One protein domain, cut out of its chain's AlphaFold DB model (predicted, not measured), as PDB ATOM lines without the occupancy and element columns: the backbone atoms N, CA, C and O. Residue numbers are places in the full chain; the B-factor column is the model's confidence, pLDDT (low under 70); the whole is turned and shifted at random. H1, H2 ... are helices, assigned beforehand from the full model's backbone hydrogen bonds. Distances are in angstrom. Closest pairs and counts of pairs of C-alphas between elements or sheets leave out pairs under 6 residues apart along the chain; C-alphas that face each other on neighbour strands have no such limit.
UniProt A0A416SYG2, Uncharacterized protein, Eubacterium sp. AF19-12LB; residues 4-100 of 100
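This is residues 4 to 100 of the 100 residues of an uncharacterized protein of Eubacterium sp. AF19-12LB (UniProt A0A416SYG2). A small compact head of helices has one very long helix, H4, running out of it as an arm. In the head H1 and H2 fold back on each other as a hairpin, the short H3 packs on residues 4 to 8 of H1, and H4 packs on H1 with residues 56 to 60; residues 68 to 100, of which 68 to 99 belong to H4, stick out. The printed part has 97 residues with four named helices, in the order H1, H2, H3, H4, and no named strand: the class is all helix. The whole is extended, with a radius of gyration of the C-alphas of 22.8 A and spans of 78 by 28 by 21 A, the arm making the length.

H1, residues 4 to 15, touches H2, residues 21 to 40, at a shallow tilt of 19 degrees, opposite ways, a helical hairpin; their closest C-alphas, of Val 9 and Gln 31, are 6.4 A apart. H3, residues 46 to 53, touches H1 at a steep tilt of 66 degrees, closest at the C-alphas of Val 4 and Leu 46, 5.9 A. H4, residues 56 to 99, touches H1 at a steep tilt of 60 degrees, closest at the C-alphas of Val 12 and Pro 56, 4.4 A. H3 and H4 are close but not clearly touching, H2 and H4 are near each other, and H2 and H3 are apart. In each of H1, H2, H3 and H4 every O i to N i+4 pair is within hydrogen-bond range.

H1 begins at C-alpha 4 (-51.906, 35.556, -4.815) and is 16.9 A long. H2 measures 29.1 A and H3 10.4 A. H4 runs 64.8 A from C-alpha 56 (-41.830, 31.011, -13.046) to C-alpha 99 (-32.392, 51.490, -73.749).

The two C-alphas farthest apart, of Ser 44 and Ile 100, are 78.1 A apart. Without the free stretch the body spans 31 by 18 by 18 A. The printed part has no cut, and its three links are tight. Residues 72 to 82, 84 and 100 have pLDDT under 70.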
ATOM      1  N   VAL A   4     -52.499  36.783  -4.267       93.25
ATOM      2  CA  VAL A   4     -51.906  35.556  -4.815       93.25
ATOM      3  C   VAL A   4     -51.370  35.803  -6.223       93.25
ATOM      4  O   VAL A   4     -50.208  35.520  -6.499       93.25
ATOM      5  N   CYS A   5     -52.151  36.462  -7.075       92.00
ATOM      6  CA  CYS A   5     -51.749  36.772  -8.447       92.00
ATOM      7  C   CYS A   5     -50.644  37.833  -8.498       92.00
ATOM      8  O   CYS A   5     -49.710  37.724  -9.291       92.00
ATOM      9  N   LYS A   6     -50.645  38.794  -7.559       94.38
ATOM     10  CA  LYS A   6     -49.492  39.691  -7.341       94.38
ATOM     11  C   LYS A   6     -48.220  38.920  -6.993       94.38
ATOM     12  O   LYS A   6     -47.145  39.276  -7.474       94.38
ATOM     13  N   MET A   7     -48.329  37.885  -6.165       96.25
ATOM     14  CA  MET A   7     -47.188  37.062  -5.770       96.25
ATOM     15  C   MET A   7     -46.658  36.237  -6.943       96.25
ATOM     16  O   MET A   7     -45.453  36.214  -7.167       96.25
ATOM     17  N   TYR A   8     -47.545  35.662  -7.755       96.56
ATOM     18  CA  TYR A   8     -47.167  34.969  -8.984       96.56
ATOM     19  C   TYR A   8     -46.402  35.879  -9.958       96.56
ATOM     20  O   TYR A   8     -45.285  35.546 -10.350       96.56
ATOM     21  N   VAL A   9     -46.938  37.066 -10.283       96.25
ATOM     22  CA  VAL A   9     -46.263  38.034 -11.173       96.25
ATOM     23  C   VAL A   9     -44.902  38.440 -10.612       96.25
ATOM     24  O   VAL A   9     -43.930  38.549 -11.360       96.25
ATOM     25  N   LYS A  10     -44.801  38.637  -9.292       97.25
ATOM     26  CA  LYS A  10     -43.526  38.936  -8.631       97.25
ATOM     27  C   LYS A  10     -42.515  37.801  -8.821       97.25
ATOM     28  O   LYS A  10     -41.364  38.095  -9.131       97.25
ATOM     29  N   ASN A  11     -42.947  36.550  -8.672       97.62
ATOM     30  CA  ASN A  11     -42.091  35.375  -8.820       97.62
ATOM     31  C   ASN A  11     -41.604  35.215 -10.270       97.62
ATOM     32  O   ASN A  11     -40.411  35.023 -10.494       97.62
ATOM     33  N   VAL A  12     -42.493  35.392 -11.254       97.12
ATOM     34  CA  VAL A  12     -42.126  35.427 -12.682       97.12
ATOM     35  C   VAL A  12     -41.118  36.543 -12.950       97.12
ATOM     36  O   VAL A  12     -40.075  36.307 -13.550       97.12
ATOM     37  N   LYS A  13     -41.376  37.756 -12.448       97.31
ATOM     38  CA  LYS A  13     -40.472  38.902 -12.611       97.31
ATOM     39  C   LYS A  13     -39.077  38.632 -12.041       97.31
ATOM     40  O   LYS A  13     -38.103  39.029 -12.667       97.31
ATOM     41  N   SER A  14     -38.970  37.984 -10.881       97.38
ATOM     42  CA  SER A  14     -37.671  37.648 -10.277       97.38
ATOM     43  C   SER A  14     -36.910  36.538 -10.998       97.38
ATOM     44  O   SER A  14     -35.707  36.430 -10.793       97.38
ATOM     45  N   ALA A  15     -37.585  35.731 -11.819       96.56
ATOM     46  CA  ALA A  15     -36.944  34.665 -12.580       96.56
ATOM     47  C   ALA A  15     -36.199  35.200 -13.821       96.56
ATOM     48  O   ALA A  15     -35.287  34.553 -14.329       96.56
ATOM     49  N   PHE A  16     -36.528  36.409 -14.295       95.19
ATOM     50  CA  PHE A  16     -35.789  37.032 -15.392       95.19
ATOM     51  C   PHE A  16     -34.358  37.401 -14.965       95.19
ATOM     52  O   PHE A  16     -34.192  38.149 -14.000       95.19
ATOM     53  N   PRO A  17     -33.321  36.985 -15.720       93.38
ATOM     54  CA  PRO A  17     -31.940  37.353 -15.408       93.38
ATOM     55  C   PRO A  17     -31.691  38.857 -15.592       93.38
ATOM     56  O   PRO A  17     -30.970  39.474 -14.811       93.38
ATOM     57  N   ILE A  18     -32.299  39.460 -16.618       93.31
ATOM     58  CA  ILE A  18     -32.249  40.894 -16.923       93.31
ATOM     59  C   ILE A  18     -33.630  41.319 -17.429       93.31
ATOM     60  O   ILE A  18     -34.267  40.592 -18.186       93.31
ATOM     61  N   ILE A  19     -34.084  42.511 -17.034       94.25
ATOM     62  CA  ILE A  19     -35.375  43.069 -17.451       94.25
ATOM     63  C   ILE A  19     -35.140  44.305 -18.329       94.25
ATOM     64  O   ILE A  19     -34.942  45.418 -17.827       94.25
ATOM     65  N   GLY A  20     -35.176  44.099 -19.646       93.56
ATOM     66  CA  GLY A  20     -35.127  45.141 -20.667       93.56
ATOM     67  C   GLY A  20     -36.517  45.635 -21.074       93.56
ATOM     68  O   GLY A  20     -37.515  45.440 -20.378       93.56
ATOM     69  N   LYS A  21     -36.599  46.328 -22.217       94.69
ATOM     70  CA  LYS A  21     -37.869  46.879 -22.723       94.69
ATOM     71  C   LYS A  21     -38.860  45.773 -23.099       94.69
ATOM     72  O   LYS A  21     -40.037  45.878 -22.766       94.69
ATOM     73  N   SER A  22     -38.388  44.733 -23.779       92.00
ATOM     74  CA  SER A  22     -39.226  43.624 -24.244       92.00
ATOM     75  C   SER A  22     -39.781  42.806 -23.080       92.00
ATOM     76  O   SER A  22     -40.962  42.469 -23.076       92.00
ATOM     77  N   GLU A  23     -38.961  42.556 -22.060       95.00
ATOM     78  CA  GLU A  23     -39.346  41.828 -20.852       95.00
ATOM     79  C   GLU A  23     -40.349  42.641 -20.028       95.00
ATOM     80  O   GLU A  23     -41.341  42.087 -19.564       95.00
ATOM     81  N   ARG A  24     -40.164  43.968 -19.907       96.75
ATOM     82  CA  ARG A  24     -41.161  44.853 -19.270       96.75
ATOM     83  C   ARG A  24     -42.519  44.754 -19.953       96.75
ATOM     84  O   ARG A  24     -43.510  44.518 -19.274       96.75
ATOM     85  N   LEU A  25     -42.550  44.869 -21.282       96.00
ATOM     86  CA  LEU A  25     -43.791  44.779 -22.057       96.00
ATOM     87  C   LEU A  25     -44.461  43.407 -21.923       96.00
ATOM     88  O   LEU A  25     -45.686  43.319 -21.873       96.00
ATOM     89  N   TYR A  26     -43.676  42.330 -21.871       95.25
ATOM     90  CA  TYR A  26     -44.201  40.989 -21.637       95.25
ATOM     91  C   TYR A  26     -44.824  40.857 -20.240       95.25
ATOM     92  O   TYR A  26     -45.961  40.404 -20.117       95.25
ATOM     93  N   ILE A  27     -44.117  41.310 -19.200       96.19
ATOM     94  CA  ILE A  27     -44.591  41.256 -17.809       96.19
ATOM     95  C   ILE A  27     -45.856  42.104 -17.627       96.19
ATOM     96  O   ILE A  27     -46.782  41.660 -16.956       96.19
ATOM     97  N   GLU A  28     -45.934  43.288 -18.237       96.06
ATOM     98  CA  GLU A  28     -47.133  44.139 -18.203       96.06
ATOM     99  C   GLU A  28     -48.347  43.439 -18.826       96.06
ATOM    100  O   GLU A  28     -49.424  43.417 -18.233       96.06
ATOM    101  N   LYS A  29     -48.170  42.799 -19.989       94.19
ATOM    102  CA  LYS A  29     -49.236  42.016 -20.629       94.19
ATOM    103  C   LYS A  29     -49.683  40.844 -19.759       94.19
ATOM    104  O   LYS A  29     -50.881  40.639 -19.592       94.19
ATOM    105  N   LEU A  30     -48.730  40.105 -19.188       93.25
ATOM    106  CA  LEU A  30     -49.014  39.001 -18.273       93.25
ATOM    107  C   LEU A  30     -49.781  39.486 -17.036       93.25
ATOM    108  O   LEU A  30     -50.736  38.844 -16.613       93.25
ATOM    109  N   GLN A  31     -49.387  40.627 -16.472       94.56
ATOM    110  CA  GLN A  31     -50.042  41.210 -15.307       94.56
ATOM    111  C   GLN A  31     -51.492  41.604 -15.601       94.56
ATOM    112  O   GLN A  31     -52.361  41.279 -14.798       94.56
ATOM    113  N   ASN A  32     -51.759  42.260 -16.733       92.44
ATOM    114  CA  ASN A  32     -53.120  42.647 -17.117       92.44
ATOM    115  C   ASN A  32     -54.007  41.415 -17.325       92.44
ATOM    116  O   ASN A  32     -55.110  41.340 -16.793       92.44
ATOM    117  N   TYR A  33     -53.484  40.409 -18.027       90.31
ATOM    118  CA  TYR A  33     -54.193  39.154 -18.246       90.31
ATOM    119  C   TYR A  33     -54.509  38.426 -16.927       90.31
ATOM    120  O   TYR A  33     -55.630  37.975 -16.708       90.31
ATOM    121  N   LEU A  34     -53.538  38.341 -16.011       90.31
ATOM    122  CA  LEU A  34     -53.748  37.722 -14.700       90.31
ATOM    123  C   LEU A  34     -54.688  38.538 -13.814       90.31
ATOM    124  O   LEU A  34     -55.375  37.966 -12.973       90.31
ATOM    125  N   GLU A  35     -54.735  39.857 -13.969       88.81
ATOM    126  CA  GLU A  35     -55.700  40.684 -13.257       88.81
ATOM    127  C   GLU A  35     -57.134  40.339 -13.663       88.81
ATOM    128  O   GLU A  35     -57.960  40.115 -12.780       88.81
ATOM    129  N   GLU A  36     -57.407  40.226 -14.962       88.56
ATOM    130  CA  GLU A  36     -58.711  39.802 -15.483       88.56
ATOM    131  C   GLU A  36     -59.051  38.377 -15.028       88.56
ATOM    132  O   GLU A  36     -60.063  38.166 -14.356       88.56
ATOM    133  N   TYR A  37     -58.150  37.422 -15.275       88.00
ATOM    134  CA  TYR A  37     -58.346  36.012 -14.935       88.00
ATOM    135  C   TYR A  37     -58.594  35.798 -13.434       88.00
ATOM    136  O   TYR A  37     -59.528  35.113 -13.022       88.00
ATOM    137  N   CYS A  38     -57.783  36.410 -12.573       87.56
ATOM    138  CA  CYS A  38     -57.919  36.206 -11.135       87.56
ATOM    139  C   CYS A  38     -59.177  36.838 -10.544       87.56
ATOM    140  O   CYS A  38     -59.664  36.356  -9.519       87.56
ATOM    141  N   ASN A  39     -59.680  37.914 -11.154       85.81
ATOM    142  CA  ASN A  39     -60.931  38.536 -10.741       85.81
ATOM    143  C   ASN A  39     -62.137  37.691 -11.186       85.81
ATOM    144  O   ASN A  39     -63.072  37.532 -10.408       85.81
ATOM    145  N   GLU A  40     -62.106  37.127 -12.397       87.94
ATOM    146  CA  GLU A  40     -63.194  36.300 -12.939       87.94
ATOM    147  C   GLU A  40     -63.338  34.969 -12.185       87.94
ATOM    148  O   GLU A  40     -64.433  34.601 -11.763       87.94
ATOM    149  N   TYR A  41     -62.223  34.274 -11.947       86.12
ATOM    150  CA  TYR A  41     -62.222  32.926 -11.367       86.12
ATOM    151  C   TYR A  41     -62.003  32.897  -9.846       86.12
ATOM    152  O   TYR A  41     -61.922  31.820  -9.263       86.12
ATOM    153  N   ASN A  42     -61.912  34.059  -9.183       86.81
ATOM    154  CA  ASN A  42     -61.667  34.187  -7.736       86.81
ATOM    155  C   ASN A  42     -60.485  33.334  -7.228       86.81
ATOM    156  O   ASN A  42     -60.550  32.721  -6.160       86.81
ATOM    157  N   ILE A  43     -59.390  33.310  -7.993       88.50
ATOM    158  CA  ILE A  43     -58.214  32.475  -7.710       88.50
ATOM    159  C   ILE A  43     -57.655  32.775  -6.319       88.50
ATOM    160  O   ILE A  43     -57.316  33.919  -6.007       88.50
ATOM    161  N   SER A  44     -57.501  31.741  -5.497       87.31
ATOM    162  CA  SER A  44     -57.051  31.878  -4.105       87.31
ATOM    163  C   SER A  44     -55.795  31.071  -3.776       87.31
ATOM    164  O   SER A  44     -55.215  31.273  -2.708       87.31
ATOM    165  N   SER A  45     -55.320  30.231  -4.701       92.50
ATOM    166  CA  SER A  45     -54.112  29.423  -4.529       92.50
ATOM    167  C   SER A  45     -53.033  29.757  -5.558       92.50
ATOM    168  O   SER A  45     -53.300  29.950  -6.744       92.50
ATOM    169  N   LEU A  46     -51.781  29.809  -5.098       93.88
ATOM    170  CA  LEU A  46     -50.624  29.961  -5.980       93.88
ATOM    171  C   LEU A  46     -50.395  28.691  -6.818       93.88
ATOM    172  O   LEU A  46     -49.926  28.784  -7.948       93.88
ATOM    173  N   GLU A  47     -50.769  27.522  -6.296       94.00
ATOM    174  CA  GLU A  47     -50.653  26.242  -7.004       94.00
ATOM    175  C   GLU A  47     -51.615  26.151  -8.187       94.00
ATOM    176  O   GLU A  47     -51.252  25.588  -9.216       94.00
ATOM    177  N   GLU A  48     -52.804  26.755  -8.096       90.38
ATOM    178  CA  GLU A  48     -53.717  26.873  -9.242       90.38
ATOM    179  C   GLU A  48     -53.078  27.681 -10.372       90.38
ATOM    180  O   GLU A  48     -53.161  27.293 -11.536       90.38
ATOM    181  N   LEU A  49     -52.374  28.765 -10.033       92.00
ATOM    182  CA  LEU A  49     -51.645  29.554 -11.022       92.00
ATOM    183  C   LEU A  49     -50.490  28.759 -11.628       92.00
ATOM    184  O   LEU A  49     -50.339  28.767 -12.844       92.00
ATOM    185  N   TYR A  50     -49.723  28.021 -10.824       90.94
ATOM    186  CA  TYR A  50     -48.661  27.158 -11.352       90.94
ATOM    187  C   TYR A  50     -49.193  26.040 -12.243       90.94
ATOM    188  O   TYR A  50     -48.592  25.738 -13.271       90.94
ATOM    189  N   LYS A  51     -50.345  25.460 -11.909       88.19
ATOM    190  CA  LYS A  51     -50.988  24.433 -12.727       88.19
ATOM    191  C   LYS A  51     -51.499  24.987 -14.061       88.19
ATOM    192  O   LYS A  51     -51.373  24.312 -15.077       88.19
ATOM    193  N   ASN A  52     -52.081  26.184 -14.054       88.31
ATOM    194  CA  ASN A  52     -52.742  26.753 -15.232       88.31
ATOM    195  C   ASN A  52     -51.786  27.547 -16.136       88.31
ATOM    196  O   ASN A  52     -51.996  27.593 -17.346       88.31
ATOM    197  N   PHE A  53     -50.748  28.162 -15.567       89.94
ATOM    198  CA  PHE A  53     -49.828  29.062 -16.274       89.94
ATOM    199  C   PHE A  53     -48.365  28.606 -16.265       89.94
ATOM    200  O   PHE A  53     -47.555  29.191 -16.982       89.94
ATOM    201  N   GLY A  54     -48.035  27.563 -15.502       92.69
ATOM    202  CA  GLY A  54     -46.671  27.073 -15.327       92.69
ATOM    203  C   GLY A  54     -45.946  27.720 -14.149       92.69
ATOM    204  O   GLY A  54     -46.400  28.694 -13.547       92.69
ATOM    205  N   THR A  55     -44.796  27.159 -13.786       95.88
ATOM    206  CA  THR A  55     -43.895  27.761 -12.798       95.88
ATOM    207  C   THR A  55     -43.207  29.007 -13.375       95.88
ATOM    208  O   THR A  55     -43.219  29.216 -14.589       95.88
ATOM    209  N   PRO A  56     -42.573  29.858 -12.543       96.06
ATOM    210  CA  PRO A  56     -41.830  31.011 -13.046       96.06
ATOM    211  C   PRO A  56     -40.797  30.636 -14.115       96.06
ATOM    212  O   PRO A  56     -40.686  31.346 -15.112       96.06
ATOM    213  N   ASP A  57     -40.117  29.500 -13.942       94.25
ATOM    214  CA  ASP A  57     -39.140  28.977 -14.897       94.25
ATOM    215  C   ASP A  57     -39.797  28.563 -16.223       94.25
ATOM    216  O   ASP A  57     -39.306  28.917 -17.295       94.25
ATOM    217  N   ASP A  58     -40.951  27.890 -16.176       94.50
ATOM    218  CA  ASP A  58     -41.701  27.501 -17.380       94.50
ATOM    219  C   ASP A  58     -42.127  28.724 -18.201       94.50
ATOM    220  O   ASP A  58     -42.006  28.745 -19.432       94.50
ATOM    221  N   VAL A  59     -42.591  29.771 -17.514       94.44
ATOM    222  CA  VAL A  59     -43.051  31.020 -18.128       94.44
ATOM    223  C   VAL A  59     -41.899  31.742 -18.824       94.44
ATOM    224  O   VAL A  59     -42.029  32.115 -19.994       94.44
ATOM    225  N   ILE A  60     -40.758  31.923 -18.146       94.62
ATOM    226  CA  ILE A  60     -39.611  32.612 -18.756       94.62
ATOM    227  C   ILE A  60     -38.980  31.781 -19.875       94.62
ATOM    228  O   ILE A  60     -38.594  32.345 -20.898       94.62
ATOM    229  N   ASN A  61     -38.930  30.451 -19.743       92.75
ATOM    230  CA  ASN A  61     -38.411  29.569 -20.787       92.75
ATOM    231  C   ASN A  61     -39.277  29.667 -22.043       92.75
ATOM    232  O   ASN A  61     -38.758  29.857 -23.144       92.75
ATOM    233  N   SER A  62     -40.600  29.642 -21.874       92.50
ATOM    234  CA  SER A  62     -41.553  29.834 -22.969       92.50
ATOM    235  C   SER A  62     -41.384  31.202 -23.636       92.50
ATOM    236  O   SER A  62     -41.371  31.292 -24.866       92.50
ATOM    237  N   TYR A  63     -41.184  32.262 -22.847       93.44
ATOM    238  CA  TYR A  63     -40.884  33.598 -23.362       93.44
ATOM    239  C   TYR A  63     -39.596  33.625 -24.196       93.44
ATOM    240  O   TYR A  63     -39.609  34.134 -25.318       93.44
ATOM    241  N   PHE A  64     -38.492  33.069 -23.690       91.31
ATOM    242  CA  PHE A  64     -37.210  33.087 -24.395       91.31
ATOM    243  C   PHE A  64     -37.238  32.249 -25.672       91.31
ATOM    244  O   PHE A  64     -36.738  32.713 -26.695       91.31
ATOM    245  N   VAL A  65     -37.869  31.071 -25.652       89.44
ATOM    246  CA  VAL A  65     -38.058  30.237 -26.849       89.44
ATOM    247  C   VAL A  65     -38.887  30.983 -27.894       89.44
ATOM    248  O   VAL A  65     -38.488  31.062 -29.056       89.44
ATOM    249  N   TRP A  66     -40.007  31.589 -27.492       87.44
ATOM    250  CA  TRP A  66     -40.833  32.386 -28.397       87.44
ATOM    251  C   TRP A  66     -40.055  33.579 -28.966       87.44
ATOM    252  O   TRP A  66     -40.064  33.798 -30.175       87.44
ATOM    253  N   ASN A  67     -39.339  34.329 -28.130       86.19
ATOM    254  CA  ASN A  67     -38.563  35.490 -28.558       86.19
ATOM    255  C   ASN A  67     -37.412  35.093 -29.498       86.19
ATOM    256  O   ASN A  67     -37.199  35.747 -30.517       86.19
ATOM    257  N   ALA A  68     -36.708  33.994 -29.211       83.50
ATOM    258  CA  ALA A  68     -35.676  33.448 -30.087       83.50
ATOM    259  C   ALA A  68     -36.261  33.057 -31.451       83.50
ATOM    260  O   ALA A  68     -35.757  33.502 -32.480       83.50
ATOM    261  N   ASN A  69     -37.374  32.322 -31.471       80.00
ATOM    262  CA  ASN A  69     -38.028  31.894 -32.708       80.00
ATOM    263  C   ASN A  69     -38.552  33.070 -33.539       80.00
ATOM    264  O   ASN A  69     -38.391  33.076 -34.757       80.00
ATOM    265  N   ASN A  70     -39.135  34.091 -32.906       75.75
ATOM    266  CA  ASN A  70     -39.605  35.282 -33.618       75.75
ATOM    267  C   ASN A  70     -38.452  36.137 -34.140       75.75
ATOM    268  O   ASN A  70     -38.542  36.644 -35.254       75.75
ATOM    269  N   ASN A  71     -37.357  36.263 -33.387       71.38
ATOM    270  CA  ASN A  71     -36.159  36.939 -33.878       71.38
ATOM    271  C   ASN A  71     -35.549  36.191 -35.067       71.38
ATOM    272  O   ASN A  71     -35.174  36.822 -36.052       71.38
ATOM    273  N   LEU A  72     -35.502  34.857 -35.024       64.94
ATOM    274  CA  LEU A  72     -35.063  34.040 -36.156       64.94
ATOM    275  C   LEU A  72     -35.987  34.233 -37.367       64.94
ATOM    276  O   LEU A  72     -35.495  34.589 -38.436       64.94
ATOM    277  N   TYR A  73     -37.305  34.093 -37.195       60.66
ATOM    278  CA  TYR A  73     -38.304  34.280 -38.255       60.66
ATOM    279  C   TYR A  73     -38.254  35.686 -38.877       60.66
ATOM    280  O   TYR A  73     -38.214  35.835 -40.100       60.66
ATOM    281  N   TYR A  74     -38.203  36.733 -38.050       59.22
ATOM    282  CA  TYR A  74     -38.120  38.115 -38.515       59.22
ATOM    283  C   TYR A  74     -36.815  38.377 -39.269       59.22
ATOM    284  O   TYR A  74     -36.834  39.006 -40.325       59.22
ATOM    285  N   ASN A  75     -35.684  37.863 -38.777       61.34
ATOM    286  CA  ASN A  75     -34.390  38.068 -39.420       61.34
ATOM    287  C   ASN A  75     -34.295  37.348 -40.773       61.34
ATOM    288  O   ASN A  75     -33.818  37.957 -41.730       61.34
ATOM    289  N   VAL A  76     -34.797  36.111 -40.897       63.25
ATOM    290  CA  VAL A  76     -34.800  35.400 -42.191       63.25
ATOM    291  C   VAL A  76     -35.725  36.071 -43.206       63.25
ATOM    292  O   VAL A  76     -35.327  36.283 -44.350       63.25
ATOM    293  N   HIS A  77     -36.924  36.500 -42.799       59.56
ATOM    294  CA  HIS A  77     -37.834  37.199 -43.707       59.56
ATOM    295  C   HIS A  77     -37.320  38.590 -44.089       59.56
ATOM    296  O   HIS A  77     -37.425  38.978 -45.252       59.56
ATOM    297  N   LYS A  78     -36.724  39.335 -43.152       60.28
ATOM    298  CA  LYS A  78     -36.146  40.655 -43.424       60.28
ATOM    299  C   LYS A  78     -34.955  40.569 -44.379       60.28
ATOM    300  O   LYS A  78     -34.898  41.358 -45.317       60.28
ATOM    301  N   LEU A  79     -34.041  39.616 -44.186       56.69
ATOM    302  CA  LEU A  79     -32.912  39.395 -45.100       56.69
ATOM    303  C   LEU A  79     -33.391  38.998 -46.501       56.69
ATOM    304  O   LEU A  79     -32.885  39.535 -47.489       56.69
ATOM    305  N   ASN A  80     -34.412  38.141 -46.599       62.78
ATOM    306  CA  ASN A  80     -34.989  37.749 -47.885       62.78
ATOM    307  C   ASN A  80     -35.683  38.924 -48.596       62.78
ATOM    308  O   ASN A  80     -35.480  39.116 -49.792       62.78
ATOM    309  N   ILE A  81     -36.447  39.755 -47.879       62.28
ATOM    310  CA  ILE A  81     -37.119  40.931 -48.463       62.28
ATOM    311  C   ILE A  81     -36.101  41.976 -48.935       62.28
ATOM    312  O   ILE A  81     -36.214  42.471 -50.054       62.28
ATOM    313  N   VAL A  82     -35.087  42.294 -48.121       68.81
ATOM    314  CA  VAL A  82     -34.039  43.262 -48.496       68.81
ATOM    315  C   VAL A  82     -33.258  42.774 -49.718       68.81
ATOM    316  O   VAL A  82     -33.004  43.558 -50.631       68.81
ATOM    317  N   SER A  83     -32.939  41.477 -49.777       70.00
ATOM    318  CA  SER A  83     -32.236  40.883 -50.919       70.00
ATOM    319  C   SER A  83     -33.070  40.945 -52.204       70.00
ATOM    320  O   SER A  83     -32.552  41.343 -53.245       70.00
ATOM    321  N   CYS A  84     -34.369  40.638 -52.143       69.12
ATOM    322  CA  CYS A  84     -35.262  40.753 -53.300       69.12
ATOM    323  C   CYS A  84     -35.377  42.195 -53.811       69.12
ATOM    324  O   CYS A  84     -35.295  42.419 -55.015       69.12
ATOM    325  N   VAL A  85     -35.524  43.177 -52.915       76.56
ATOM    326  CA  VAL A  85     -35.608  44.600 -53.295       76.56
ATOM    327  C   VAL A  85     -34.302  45.088 -53.927       76.56
ATOM    328  O   VAL A  85     -34.324  45.842 -54.894       76.56
ATOM    329  N   PHE A  86     -33.149  44.639 -53.433       82.38
ATOM    330  CA  PHE A  86     -31.863  44.992 -54.032       82.38
ATOM    331  C   PHE A  86     -31.708  44.422 -55.452       82.38
ATOM    332  O   PHE A  86     -31.290  45.133 -56.367       82.38
ATOM    333  N   LEU A  87     -32.110  43.163 -55.662       79.06
ATOM    334  CA  LEU A  87     -32.064  42.508 -56.973       79.06
ATOM    335  C   LEU A  87     -32.986  43.179 -57.999       79.06
ATOM    336  O   LEU A  87     -32.589  43.343 -59.153       79.06
ATOM    337  N   THR A  88     -34.187  43.607 -57.598       78.94
ATOM    338  CA  THR A  88     -35.107  44.302 -58.512       78.94
ATOM    339  C   THR A  88     -34.580  45.673 -58.923       78.94
ATOM    340  O   THR A  88     -34.688  46.028 -60.095       78.94
ATOM    341  N   ILE A  89     -33.946  46.422 -58.015       83.94
ATOM    342  CA  ILE A  89     -33.326  47.718 -58.336       83.94
ATOM    343  C   ILE A  89     -32.184  47.547 -59.347       83.94
ATOM    344  O   ILE A  89     -32.128  48.285 -60.330       83.94
ATOM    345  N   ILE A  90     -31.305  46.555 -59.156       86.06
ATOM    346  CA  ILE A  90     -30.221  46.259 -60.111       86.06
ATOM    347  C   ILE A  90     -30.789  45.890 -61.485       86.06
ATOM    348  O   ILE A  90     -30.314  46.401 -62.497       86.06
ATOM    349  N   ALA A  91     -31.815  45.037 -61.534       85.25
ATOM    350  CA  ALA A  91     -32.436  44.633 -62.791       85.25
ATOM    351  C   ALA A  91     -33.027  45.829 -63.559       85.25
ATOM    352  O   ALA A  91     -32.829  45.942 -64.766       85.25
ATOM    353  N   VAL A  92     -33.698  46.755 -62.864       89.19
ATOM    354  CA  VAL A  92     -34.246  47.978 -63.475       89.19
ATOM    355  C   VAL A  92     -33.136  48.885 -64.010       89.19
ATOM    356  O   VAL A  92     -33.260  49.393 -65.123       89.19
ATOM    357  N   LEU A  93     -32.039  49.062 -63.265       88.38
ATOM    358  CA  LEU A  93     -30.892  49.858 -63.719       88.38
ATOM    359  C   LEU A  93     -30.251  49.272 -64.982       88.38
ATOM    360  O   LEU A  93     -29.975  50.017 -65.919       88.38
ATOM    361  N   LEU A  94     -30.078  47.946 -65.034       87.44
ATOM    362  CA  LEU A  94     -29.540  47.256 -66.207       87.44
ATOM    363  C   LEU A  94     -30.439  47.433 -67.437       87.44
ATOM    364  O   LEU A  94     -29.939  47.724 -68.524       87.44
ATOM    365  N   LEU A  95     -31.759  47.312 -67.269       85.31
ATOM    366  CA  LEU A  95     -32.717  47.543 -68.353       85.31
ATOM    367  C   LEU A  95     -32.662  48.985 -68.867       85.31
ATOM    368  O   LEU A  95     -32.663  49.194 -70.076       85.31
ATOM    369  N   PHE A  96     -32.548  49.974 -67.978       83.25
ATOM    370  CA  PHE A  96     -32.394  51.378 -68.370       83.25
ATOM    371  C   PHE A  96     -31.116  51.631 -69.176       83.25
ATOM    372  O   PHE A  96     -31.159  52.351 -70.169       83.25
ATOM    373  N   SER A  97     -29.996  51.014 -68.795       83.81
ATOM    374  CA  SER A  97     -28.725  51.160 -69.518       83.81
ATOM    375  C   SER A  97     -28.685  50.494 -70.899       83.81
ATOM    376  O   SER A  97     -27.784  50.795 -71.666       83.81
ATOM    377  N   ILE A  98     -29.623  49.597 -71.220       82.62
ATOM    378  CA  ILE A  98     -29.726  48.959 -72.548       82.62
ATOM    379  C   ILE A  98     -30.573  49.808 -73.513       82.62
ATOM    380  O   ILE A  98     -30.466  49.662 -74.728       82.62
ATOM    381  N   VAL A  99     -31.446  50.666 -72.976       77.25
ATOM    382  CA  VAL A  99     -32.392  51.490 -73.749       77.25
ATOM    383  C   VAL A  99     -31.800  52.857 -74.139       77.25
ATOM    384  O   VAL A  99     -32.325  53.502 -75.046       77.25
ATOM    385  N   ILE A 100     -30.723  53.289 -73.472       66.25
ATOM    386  CA  ILE A 100     -29.933  54.499 -73.779       66.25
ATOM    387  C   ILE A 100     -28.806  54.142 -74.746       66.25
ATOM    388  O   ILE A 100     -28.603  54.921 -75.704       66.25
TER     389      ILE A 100